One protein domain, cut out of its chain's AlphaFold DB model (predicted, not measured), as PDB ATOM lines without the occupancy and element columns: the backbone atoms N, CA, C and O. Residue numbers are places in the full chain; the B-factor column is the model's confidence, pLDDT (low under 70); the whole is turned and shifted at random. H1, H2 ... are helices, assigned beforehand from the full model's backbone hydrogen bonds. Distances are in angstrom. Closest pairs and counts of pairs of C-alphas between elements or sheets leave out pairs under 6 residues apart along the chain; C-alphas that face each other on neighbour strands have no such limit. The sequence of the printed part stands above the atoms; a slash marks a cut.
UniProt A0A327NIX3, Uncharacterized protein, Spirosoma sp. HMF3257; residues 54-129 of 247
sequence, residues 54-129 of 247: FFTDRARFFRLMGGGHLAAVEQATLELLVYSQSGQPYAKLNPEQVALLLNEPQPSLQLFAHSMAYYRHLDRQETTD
ATOM      1  N   PHE A  54     203.774 106.077 241.328       79.62
ATOM      2  CA  PHE A  54     202.629 106.222 242.226       79.62
ATOM      3  C   PHE A  54     202.144 107.668 242.322       79.62
ATOM      4  O   PHE A  54     202.923 108.605 242.512       79.62
ATOM      5  N   PHE A  55     200.825 107.835 242.245       84.25
ATOM      6  CA  PHE A  55     200.151 109.090 242.547       84.25
ATOM      7  C   PHE A  55     199.825 109.170 244.039       84.25
ATOM      8  O   PHE A  55     199.398 108.193 244.651       84.25
ATOM      9  N   THR A  56     199.985 110.360 244.610       85.12
ATOM     10  CA  THR A  56     199.465 110.683 245.951       85.12
ATOM     11  C   THR A  56     197.947 110.494 246.018       85.12
ATOM     12  O   THR A  56     197.251 110.711 245.023       85.12
ATOM     13  N   ASP A  57     197.407 110.155 247.192       84.75
ATOM     14  CA  ASP A  57     195.970 109.885 247.366       84.75
ATOM     15  C   ASP A  57     195.088 111.039 246.868       84.75
ATOM     16  O   ASP A  57     194.068 110.817 246.213       84.75
ATOM     17  N   ARG A  58     195.508 112.293 247.088       86.31
ATOM     18  CA  ARG A  58     194.772 113.454 246.572       86.31
ATOM     19  C   ARG A  58     194.832 113.568 245.049       86.31
ATOM     20  O   ARG A  58     193.826 113.925 244.436       86.31
ATOM     21  N   ALA A  59     195.976 113.279 244.427       86.81
ATOM     22  CA  ALA A  59     196.078 113.270 242.968       86.81
ATOM     23  C   ALA A  59     195.161 112.195 242.363       86.81
ATOM     24  O   ALA A  59     194.450 112.475 241.400       86.81
ATOM     25  N   ARG A  60     195.101 111.005 242.974       88.38
ATOM     26  CA  ARG A  60     194.189 109.922 242.574       88.38
ATOM     27  C   ARG A  60     192.723 110.335 242.704       88.38
ATOM     28  O   ARG A  60     191.954 110.162 241.765       88.38
ATOM     29  N   PHE A  61     192.354 110.966 243.821       90.25
ATOM     30  CA  PHE A  61     191.005 111.499 244.025       90.25
ATOM     31  C   PHE A  61     190.604 112.498 242.930       90.25
ATOM     32  O   PHE A  61     189.525 112.381 242.354       90.25
ATOM     33  N   PHE A  62     191.474 113.455 242.595       89.69
ATOM     34  CA  PHE A  62     191.174 114.417 241.532       89.69
ATOM     35  C   PHE A  62     191.100 113.775 240.146       89.69
ATOM     36  O   PHE A  62     190.263 114.187 239.347       89.69
ATOM     37  N   ARG A  63     191.923 112.758 239.864       91.56
ATOM     38  CA  ARG A  63     191.832 111.989 238.614       91.56
ATOM     39  C   ARG A  63     190.481 111.287 238.489       91.56
ATOM     40  O   ARG A  63     189.874 111.379 237.431       91.56
ATOM     41  N   LEU A  64     189.984 110.666 239.563       93.44
ATOM     42  CA  LEU A  64     188.658 110.034 239.587       93.44
ATOM     43  C   LEU A  64     187.528 111.049 239.401       93.44
ATOM     44  O   LEU A  64     186.659 110.864 238.555       93.44
ATOM     45  N   MET A  65     187.551 112.140 240.169       93.06
ATOM     46  CA  MET A  65     186.489 113.151 240.133       93.06
ATOM     47  C   MET A  65     186.477 113.969 238.837       93.06
ATOM     48  O   MET A  65     185.437 114.514 238.475       93.06
ATOM     49  N   GLY A  66     187.613 114.069 238.144       89.12
ATOM     50  CA  GLY A  66     187.750 114.821 236.896       89.12
ATOM     51  C   GLY A  66     187.045 114.194 235.689       89.12
ATOM     52  O   GLY A  66     186.855 114.877 234.685       89.12
ATOM     53  N   GLY A  67     186.631 112.926 235.777       92.69
ATOM     54  CA  GLY A  67     185.989 112.205 234.678       92.69
ATOM     55  C   GLY A  67     186.919 111.921 233.486       92.69
ATOM     56  O   GLY A  67     188.139 112.098 233.539       92.69
ATOM     57  N   GLY A  68     186.327 111.443 232.389       95.75
ATOM     58  CA  GLY A  68     187.040 111.147 231.143       95.75
ATOM     59  C   GLY A  68     188.044 109.992 231.248       95.75
ATOM     60  O   GLY A  68     187.924 109.107 232.095       95.75
ATOM     61  N   HIS A  69     189.044 110.006 230.364       96.00
ATOM     62  CA  HIS A  69     190.033 108.928 230.226       96.00
ATOM     63  C   HIS A  69     190.850 108.690 231.504       96.00
ATOM     64  O   HIS A  69     190.991 107.557 231.951       96.00
ATOM     65  N   LEU A  70     191.330 109.756 232.155       93.44
ATOM     66  CA  LEU A  70     192.139 109.633 233.376       93.44
ATOM     67  C   LEU A  70     191.355 109.027 234.546       93.44
ATOM     68  O   LEU A  70     191.935 108.271 235.328       93.44
ATOM     69  N   ALA A  71     190.056 109.329 234.652       95.62
ATOM     70  CA  ALA A  71     189.180 108.709 235.639       95.62
ATOM     71  C   ALA A  71     188.968 107.222 235.341       95.62
ATOM     72  O   ALA A  71     189.060 106.412 236.260       95.62
ATOM     73  N   ALA A  72     188.758 106.852 234.072       97.50
ATOM     74  CA  ALA A  72     188.605 105.454 233.664       97.50
ATOM     75  C   ALA A  72     189.866 104.625 233.969       97.50
ATOM     76  O   ALA A  72     189.763 103.525 234.506       97.50
ATOM     77  N   VAL A  73     191.055 105.177 233.702       96.88
ATOM     78  CA  VAL A  73     192.349 104.549 234.025       96.88
ATOM     79  C   VAL A  73     192.523 104.360 235.532       96.88
ATOM     80  O   VAL A  73     192.920 103.287 235.990       96.88
ATOM     81  N   GLU A  74     192.216 105.385 236.329       96.19
ATOM     82  CA  GLU A  74     192.327 105.298 237.788       96.19
ATOM     83  C   GLU A  74     191.310 104.309 238.379       96.19
ATOM     84  O   GLU A  74     191.664 103.502 239.240       96.19
ATOM     85  N   GLN A  75     190.072 104.318 237.881       96.88
ATOM     86  CA  GLN A  75     189.030 103.377 238.279       96.88
ATOM     87  C   GLN A  75     189.426 101.936 237.937       96.88
ATOM     88  O   GLN A  75     189.375 101.078 238.812       96.88
ATOM     89  N   ALA A  76     189.889 101.675 236.711       98.00
ATOM     90  CA  ALA A  76     190.368 100.356 236.300       98.00
ATOM     91  C   ALA A  76     191.524  99.875 237.191       98.00
ATOM     92  O   ALA A  76     191.517  98.739 237.662       98.00
ATOM     93  N   THR A  77     192.485 100.752 237.491       96.69
ATOM     94  CA  THR A  77     193.619 100.430 238.373       96.69
ATOM     95  C   THR A  77     193.140 100.036 239.773       96.69
ATOM     96  O   THR A  77     193.578  99.025 240.323       96.69
ATOM     97  N   LEU A  78     192.218 100.811 240.352       95.62
ATOM     98  CA  LEU A  78     191.657 100.555 241.678       95.62
ATOM     99  C   LEU A  78     190.820  99.282 241.732       95.62
ATOM    100  O   LEU A  78     190.982  98.496 242.663       95.62
ATOM    101  N   GLU A  79     189.937  99.073 240.760       97.31
ATOM    102  CA  GLU A  79     189.065  97.904 240.730       97.31
ATOM    103  C   GLU A  79     189.873  96.619 240.569       97.31
ATOM    104  O   GLU A  79     189.671  95.691 241.348       97.31
ATOM    105  N   LEU A  80     190.850  96.581 239.656       97.56
ATOM    106  CA  LEU A  80     191.742  95.428 239.503       97.56
ATOM    107  C   LEU A  80     192.559  95.167 240.778       97.56
ATOM    108  O   LEU A  80     192.681  94.019 241.215       97.56
ATOM    109  N   LEU A  81     193.069  96.225 241.422       95.69
ATOM    110  CA  LEU A  81     193.808  96.099 242.678       95.69
ATOM    111  C   LEU A  81     192.920  95.533 243.793       95.69
ATOM    112  O   LEU A  81     193.295  94.556 244.437       95.69
ATOM    113  N   VAL A  82     191.733  96.102 244.010       95.62
ATOM    114  CA  VAL A  82     190.777  95.607 245.014       95.62
ATOM    115  C   VAL A  82     190.371  94.172 244.699       95.62
ATOM    116  O   VAL A  82     190.312  93.337 245.601       95.62
ATOM    117  N   TYR A  83     190.160  93.856 243.422       96.00
ATOM    118  CA  TYR A  83     189.799  92.518 242.995       96.00
ATOM    119  C   TYR A  83     190.881  91.499 243.364       96.00
ATOM    120  O   TYR A  83     190.539  90.471 243.943       96.00
ATOM    121  N   SER A  84     192.171  91.791 243.145       94.81
ATOM    122  CA  SER A  84     193.276  90.895 243.548       94.81
ATOM    123  C   SER A  84     193.303  90.587 245.057       94.81
ATOM    124  O   SER A  84     193.763  89.525 245.488       94.81
ATOM    125  N   GLN A  85     192.758  91.493 245.875       94.75
ATOM    126  CA  GLN A  85     192.658  91.366 247.331       94.75
ATOM    127  C   GLN A  85     191.314  90.782 247.807       94.75
ATOM    128  O   GLN A  85     191.093  90.697 249.010       94.75
ATOM    129  N   SER A  86     190.410  90.402 246.897       92.94
ATOM    130  CA  SER A  86     189.026  90.030 247.239       92.94
ATOM    131  C   SER A  86     188.791  88.530 247.461       92.94
ATOM    132  O   SER A  86     187.690  88.133 247.848       92.94
ATOM    133  N   GLY A  87     189.766  87.677 247.134       93.12
ATOM    134  CA  GLY A  87     189.606  86.216 247.166       93.12
ATOM    135  C   GLY A  87     188.809  85.648 245.982       93.12
ATOM    136  O   GLY A  87     188.651  84.428 245.856       93.12
ATOM    137  N   GLN A  88     188.310  86.508 245.090       94.38
ATOM    138  CA  GLN A  88     187.600  86.089 243.884       94.38
ATOM    139  C   GLN A  88     188.569  85.513 242.836       94.38
ATOM    140  O   GLN A  88     189.713  85.960 242.759       94.38
ATOM    141  N   PRO A  89     188.141  84.552 241.995       96.12
ATOM    142  CA  PRO A  89     188.980  84.004 240.927       96.12
ATOM    143  C   PRO A  89     189.452  85.083 239.949       96.12
ATOM    144  O   PRO A  89     188.634  85.888 239.485       96.12
ATOM    145  N   TYR A  90     190.733  85.051 239.585       97.56
ATOM    146  CA  TYR A  90     191.319  85.942 238.584       97.56
ATOM    147  C   TYR A  90     190.702  85.747 237.195       97.56
ATOM    148  O   TYR A  90     190.600  86.705 236.434       97.56
ATOM    149  N   ALA A  91     190.186  84.554 236.889       97.25
ATOM    150  CA  ALA A  91     189.485  84.238 235.642       97.25
ATOM    151  C   ALA A  91     188.289  85.165 235.339       97.25
ATOM    152  O   ALA A  91     187.843  85.248 234.192       97.25
ATOM    153  N   LYS A  92     187.759  85.840 236.367       96.88
ATOM    154  CA  LYS A  92     186.621  86.767 236.303       96.88
ATOM    155  C   LYS A  92     187.025  88.250 236.279       96.88
ATOM    156  O   LYS A  92     186.135  89.097 236.261       96.88
ATOM    157  N   LEU A  93     188.323  88.575 236.272       96.75
ATOM    158  CA  LEU A  93     188.781  89.952 236.072       96.75
ATOM    159  C   LEU A  93     188.193  90.533 234.780       96.75
ATOM    160  O   LEU A  93     188.124  89.838 233.758       96.75
ATOM    161  N   ASN A  94     187.810  91.811 234.831       97.62
ATOM    162  CA  ASN A  94     187.260  92.520 233.684       97.62
ATOM    163  C   ASN A  94     188.351  92.702 232.605       97.62
ATOM    164  O   ASN A  94     189.303  93.456 232.825       97.62
ATOM    165  N   PRO A  95     188.234  92.041 231.437       97.38
ATOM    166  CA  PRO A  95     189.252  92.128 230.396       97.38
ATOM    167  C   PRO A  95     189.335  93.522 229.763       97.38
ATOM    168  O   PRO A  95     190.408  93.904 229.310       97.38
ATOM    169  N   GLU A  96     188.251  94.304 229.763       98.31
ATOM    170  CA  GLU A  96     188.241  95.658 229.194       98.31
ATOM    171  C   GLU A  96     189.101  96.616 230.022       98.31
ATOM    172  O   GLU A  96     189.816  97.444 229.467       98.31
ATOM    173  N   GLN A  97     189.099  96.461 231.349       98.25
ATOM    174  CA  GLN A  97     189.950  97.245 232.249       98.25
ATOM    175  C   GLN A  97     191.423  96.893 232.080       98.25
ATOM    176  O   GLN A  97     192.271  97.781 232.038       98.25
ATOM    177  N   VAL A  98     191.730  95.602 231.942       98.25
ATOM    178  CA  VAL A  98     193.094  95.150 231.650       98.25
ATOM    179  C   VAL A  98     193.553  95.712 230.302       98.25
ATOM    180  O   VAL A  98     194.625  96.304 230.224       98.25
ATOM    181  N   ALA A  99     192.723  95.609 229.260       98.25
ATOM    182  CA  ALA A  99     193.024  96.144 227.935       98.25
ATOM    183  C   ALA A  99     193.194  97.671 227.936       98.25
ATOM    184  O   ALA A  99     194.096  98.178 227.274       98.25
ATOM    185  N   LEU A 100     192.377  98.406 228.696       98.38
ATOM    186  CA  LEU A 100     192.535  99.851 228.870       98.38
ATOM    187  C   LEU A 100     193.935 100.181 229.398       98.38
ATOM    188  O   LEU A 100     194.641 100.978 228.790       98.38
ATOM    189  N   LEU A 101     194.362  99.522 230.480       98.25
ATOM    190  CA  LEU A 101     195.661  99.786 231.107       98.25
ATOM    191  C   LEU A 101     196.858  99.322 230.263       98.25
ATOM    192  O   LEU A 101     197.914  99.946 230.320       98.25
ATOM    193  N   LEU A 102     196.700  98.271 229.452       98.25
ATOM    194  CA  LEU A 102     197.729  97.837 228.496       98.25
ATOM    195  C   LEU A 102     198.011  98.890 227.413       98.25
ATOM    196  O   LEU A 102     199.126  98.958 226.906       98.25
ATOM    197  N   ASN A 103     197.020  99.715 227.070       97.44
ATOM    198  CA  ASN A 103     197.161 100.777 226.072       97.44
ATOM    199  C   ASN A 103     197.658 102.107 226.666       97.44
ATOM    200  O   ASN A 103     197.871 103.067 225.924       97.44
ATOM    201  N   GLU A 104     197.857 102.186 227.985       96.62
ATOM    202  CA  GLU A 104     198.372 103.400 228.612       96.62
ATOM    203  C   GLU A 104     199.850 103.610 228.281       96.62
ATOM    204  O   GLU A 104     200.621 102.655 228.277       96.62
ATOM    205  N   PRO A 105     200.308 104.856 228.081       94.25
ATOM    206  CA  PRO A 105     201.706 105.134 227.746       94.25
ATOM    207  C   PRO A 105     202.671 104.925 228.922       94.25
ATOM    208  O   PRO A 105     203.883 104.973 228.737       94.25
ATOM    209  N   GLN A 106     202.161 104.765 230.146       92.75
ATOM    210  CA  GLN A 106     202.969 104.661 231.360       92.75
ATOM    211  C   GLN A 106     203.423 103.206 231.574       92.75
ATOM    212  O   GLN A 106     202.573 102.357 231.858       92.75
ATOM    213  N   PRO A 107     204.738 102.902 231.541       94.12
ATOM    214  CA  PRO A 107     205.233 101.527 231.657       94.12
ATOM    215  C   PRO A 107     204.808 100.818 232.946       94.12
ATOM    216  O   PRO A 107     204.585  99.616 232.945       94.12
ATOM    217  N   SER A 108     204.651 101.549 234.054       93.62
ATOM    218  CA  SER A 108     204.189 100.971 235.320       93.62
ATOM    219  C   SER A 108     202.732 100.499 235.272       93.62
ATOM    220  O   SER A 108     202.398  99.499 235.904       93.62
ATOM    221  N   LEU A 109     201.866 101.196 234.525       95.38
ATOM    222  CA  LEU A 109     200.479 100.766 234.318       95.38
ATOM    223  C   LEU A 109     200.422  99.559 233.387       95.38
ATOM    224  O   LEU A 109     199.725  98.596 233.699       95.38
ATOM    225  N   GLN A 110     201.206  99.576 232.306       97.31
ATOM    226  CA  GLN A 110     201.335  98.426 231.413       97.31
ATOM    227  C   GLN A 110     201.847  97.198 232.167       97.31
ATOM    228  O   GLN A 110     201.264  96.124 232.052       97.31
ATOM    229  N   LEU A 111     202.884  97.355 232.999       97.19
ATOM    230  CA  LEU A 111     203.435  96.279 233.821       97.19
ATOM    231  C   LEU A 111     202.362  95.667 234.725       97.19
ATOM    232  O   LEU A 111     202.167  94.454 234.718       97.19
ATOM    233  N   PHE A 112     201.635  96.513 235.463       96.75
ATOM    234  CA  PHE A 112     200.531  96.076 236.314       96.75
ATOM    235  C   PHE A 112     199.451  95.337 235.508       96.75
ATOM    236  O   PHE A 112     198.990  94.271 235.919       96.75
ATOM    237  N   ALA A 113     199.082  95.860 234.340       98.12
ATOM    238  CA  ALA A 113     198.086  95.253 233.469       98.12
ATOM    239  C   ALA A 113     198.544  93.893 232.922       98.12
ATOM    240  O   ALA A 113     197.768  92.938 232.947       98.12
ATOM    241  N   HIS A 114     199.809  93.764 232.512       98.50
ATOM    242  CA  HIS A 114     200.405  92.489 232.118       98.50
ATOM    243  C   HIS A 114     200.402  91.477 233.270       98.50
ATOM    244  O   HIS A 114     200.064  90.317 233.043       98.50
ATOM    245  N   SER A 115     200.683  91.893 234.513       98.06
ATOM    246  CA  SER A 115     200.561  91.006 235.681       98.06
ATOM    247  C   SER A 115     199.121  90.531 235.906       98.06
ATOM    248  O   SER A 115     198.889  89.348 236.148       98.06
ATOM    249  N   MET A 116     198.133  91.426 235.794       98.44
ATOM    250  CA  MET A 116     196.717  91.060 235.938       98.44
ATOM    251  C   MET A 116     196.245  90.135 234.810       98.44
ATOM    252  O   MET A 116     195.522  89.169 235.065       98.44
ATOM    253  N   ALA A 117     196.683  90.388 233.574       98.56
ATOM    254  CA  ALA A 117     196.407  89.532 232.424       98.56
ATOM    255  C   ALA A 117     197.009  88.132 232.606       98.56
ATOM    256  O   ALA A 117     196.307  87.140 232.415       98.56
ATOM    257  N   TYR A 118     198.267  88.050 233.053       98.62
ATOM    258  CA  TYR A 118     198.937  86.791 233.377       98.62
ATOM    259  C   TYR A 118     198.122  85.960 234.372       98.62
ATOM    260  O   TYR A 118     197.776  84.819 234.067       98.62
ATOM    261  N   TYR A 119     197.740  86.525 235.523       98.38
ATOM    262  CA  TYR A 119     196.958  85.780 236.515       98.38
ATOM    263  C   TYR A 119     195.584  85.363 235.988       98.38
ATOM    264  O   TYR A 119     195.122  84.257 236.276       98.38
ATOM    265  N   ARG A 120     194.932  86.221 235.195       98.38
ATOM    266  CA  ARG A 120     193.644  85.909 234.567       98.38
ATOM    267  C   ARG A 120     193.753  84.717 233.619       98.38
ATOM    268  O   ARG A 120     192.928  83.811 233.712       98.38
ATOM    269  N   HIS A 121     194.733  84.720 232.718       98.56
ATOM    270  CA  HIS A 121     194.961  83.622 231.776       98.56
ATOM    271  C   HIS A 121     195.397  82.343 232.499       98.56
ATOM    272  O   HIS A 121     194.891  81.261 232.206       98.56
ATOM    273  N   LEU A 122     196.254  82.463 233.515       97.88
ATOM    274  CA  LEU A 122     196.722  81.321 234.295       97.88
ATOM    275  C   LEU A 122     195.578  80.618 235.048       97.88
ATOM    276  O   LEU A 122     195.478  79.396 234.990       97.88
ATOM    277  N   ASP A 123     194.670  81.366 235.687       97.75
ATOM    278  CA  ASP A 123     193.479  80.805 236.358       97.75
ATOM    279  C   ASP A 123     192.511  80.130 235.362       97.75
ATOM    280  O   ASP A 123     191.786  79.194 235.697       97.75
ATOM    281  N   ARG A 124     192.536  80.557 234.094       97.50
ATOM    282  CA  ARG A 124     191.767  79.959 232.989       97.50
ATOM    283  C   ARG A 124     192.478  78.789 232.305       97.50
ATOM    284  O   ARG A 124     191.918  78.222 231.373       97.50
ATOM    285  N   GLN A 125     193.668  78.408 232.775       96.31
ATOM    286  CA  GLN A 125     194.531  77.386 232.165       96.31
ATOM    287  C   GLN A 125     194.997  77.735 230.737       96.31
ATOM    288  O   GLN A 125     195.431  76.864 229.987       96.31
ATOM    289  N   GLU A 126     194.963  79.015 230.372       97.50
ATOM    290  CA  GLU A 126     195.449  79.559 229.099       97.50
ATOM    291  C   GLU A 126     196.959  79.848 229.237       97.50
ATOM    292  O   GLU A 126     197.405  80.994 229.265       97.50
ATOM    293  N   THR A 127     197.762  78.794 229.436       95.75
ATOM    294  CA  THR A 127     199.164  78.919 229.886       95.75
ATOM    295  C   THR A 127     200.076  79.623 228.883       95.75
ATOM    296  O   THR A 127     200.962  80.368 229.297       95.75
ATOM    297  N   THR A 128     199.861  79.433 227.580       96.06
ATOM    298  CA  THR A 128     200.631  80.127 226.537       96.06
ATOM    299  C   THR A 128     200.418  81.637 226.610       96.06
ATOM    300  O   THR A 128     201.390  82.380 226.722       96.06
ATOM    301  N   ASP A 129     199.161  82.087 226.643       98.00
ATOM    302  CA  ASP A 129     198.826  83.514 226.724       98.00
ATOM    303  C   ASP A 129     199.313  84.125 228.043       98.00
ATOM    304  O   ASP A 129     199.877  85.221 228.065       98.00
TER     305      ASP A 129
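What this domain is: This is residues 54 to 129 of the 247 residues of an uncharacterized protein of Spirosoma sp. HMF3257 (UniProt A0A327NIX3). Two long helices, H2 and H4, run the same way at a steep tilt of 44 degrees with the short H3 packed on both, and at the far end H1 makes a corner with H2, the end of H1 meeting the first part of H2 at 60 degrees. The printed part has 76 residues with four named helices, H1 to H4 in order, no named strand, class all helix. It is compact, with a radius of gyration of the C-alphas of 12.8 A and spans of 38 by 26 by 19 A.

Where its parts are: Find C-alpha 57 at (195.970, 109.885, 247.366), where H1, residues 57 to 65, begins. H2, residues 68 to 84, runs 24.6 A. After H3, residues 95 to 102, H4, residues 107 to 123, runs 24.3 A to C-alpha 123 at (193.479, 80.805, 236.358).

How they stand to each other: H1 touches residues 70 to 75 of H2 alone, closest C-alphas Leu 64 and Ala 71, 4.2 A, at a steep tilt of 60 degrees. Residues 73 to 80 of H2 alone touch H3, closest C-alphas Ala 76 and Gln 97, 5.1 A. H3 and H4 touch as a hairpin, closest C-alphas Leu 102 and Gln 110, 4.7 A. H1 is apart from H3 and H4. In H1, H2, H3 and H4 every O i to N i+4 pair is within hydrogen-bond range.

The domain as a whole: The C-alphas farthest apart, Arg 58 and Thr 128, are 39.3 A apart. The printed part has no cut and no long link; no printed residue is under 70 in pLDDT.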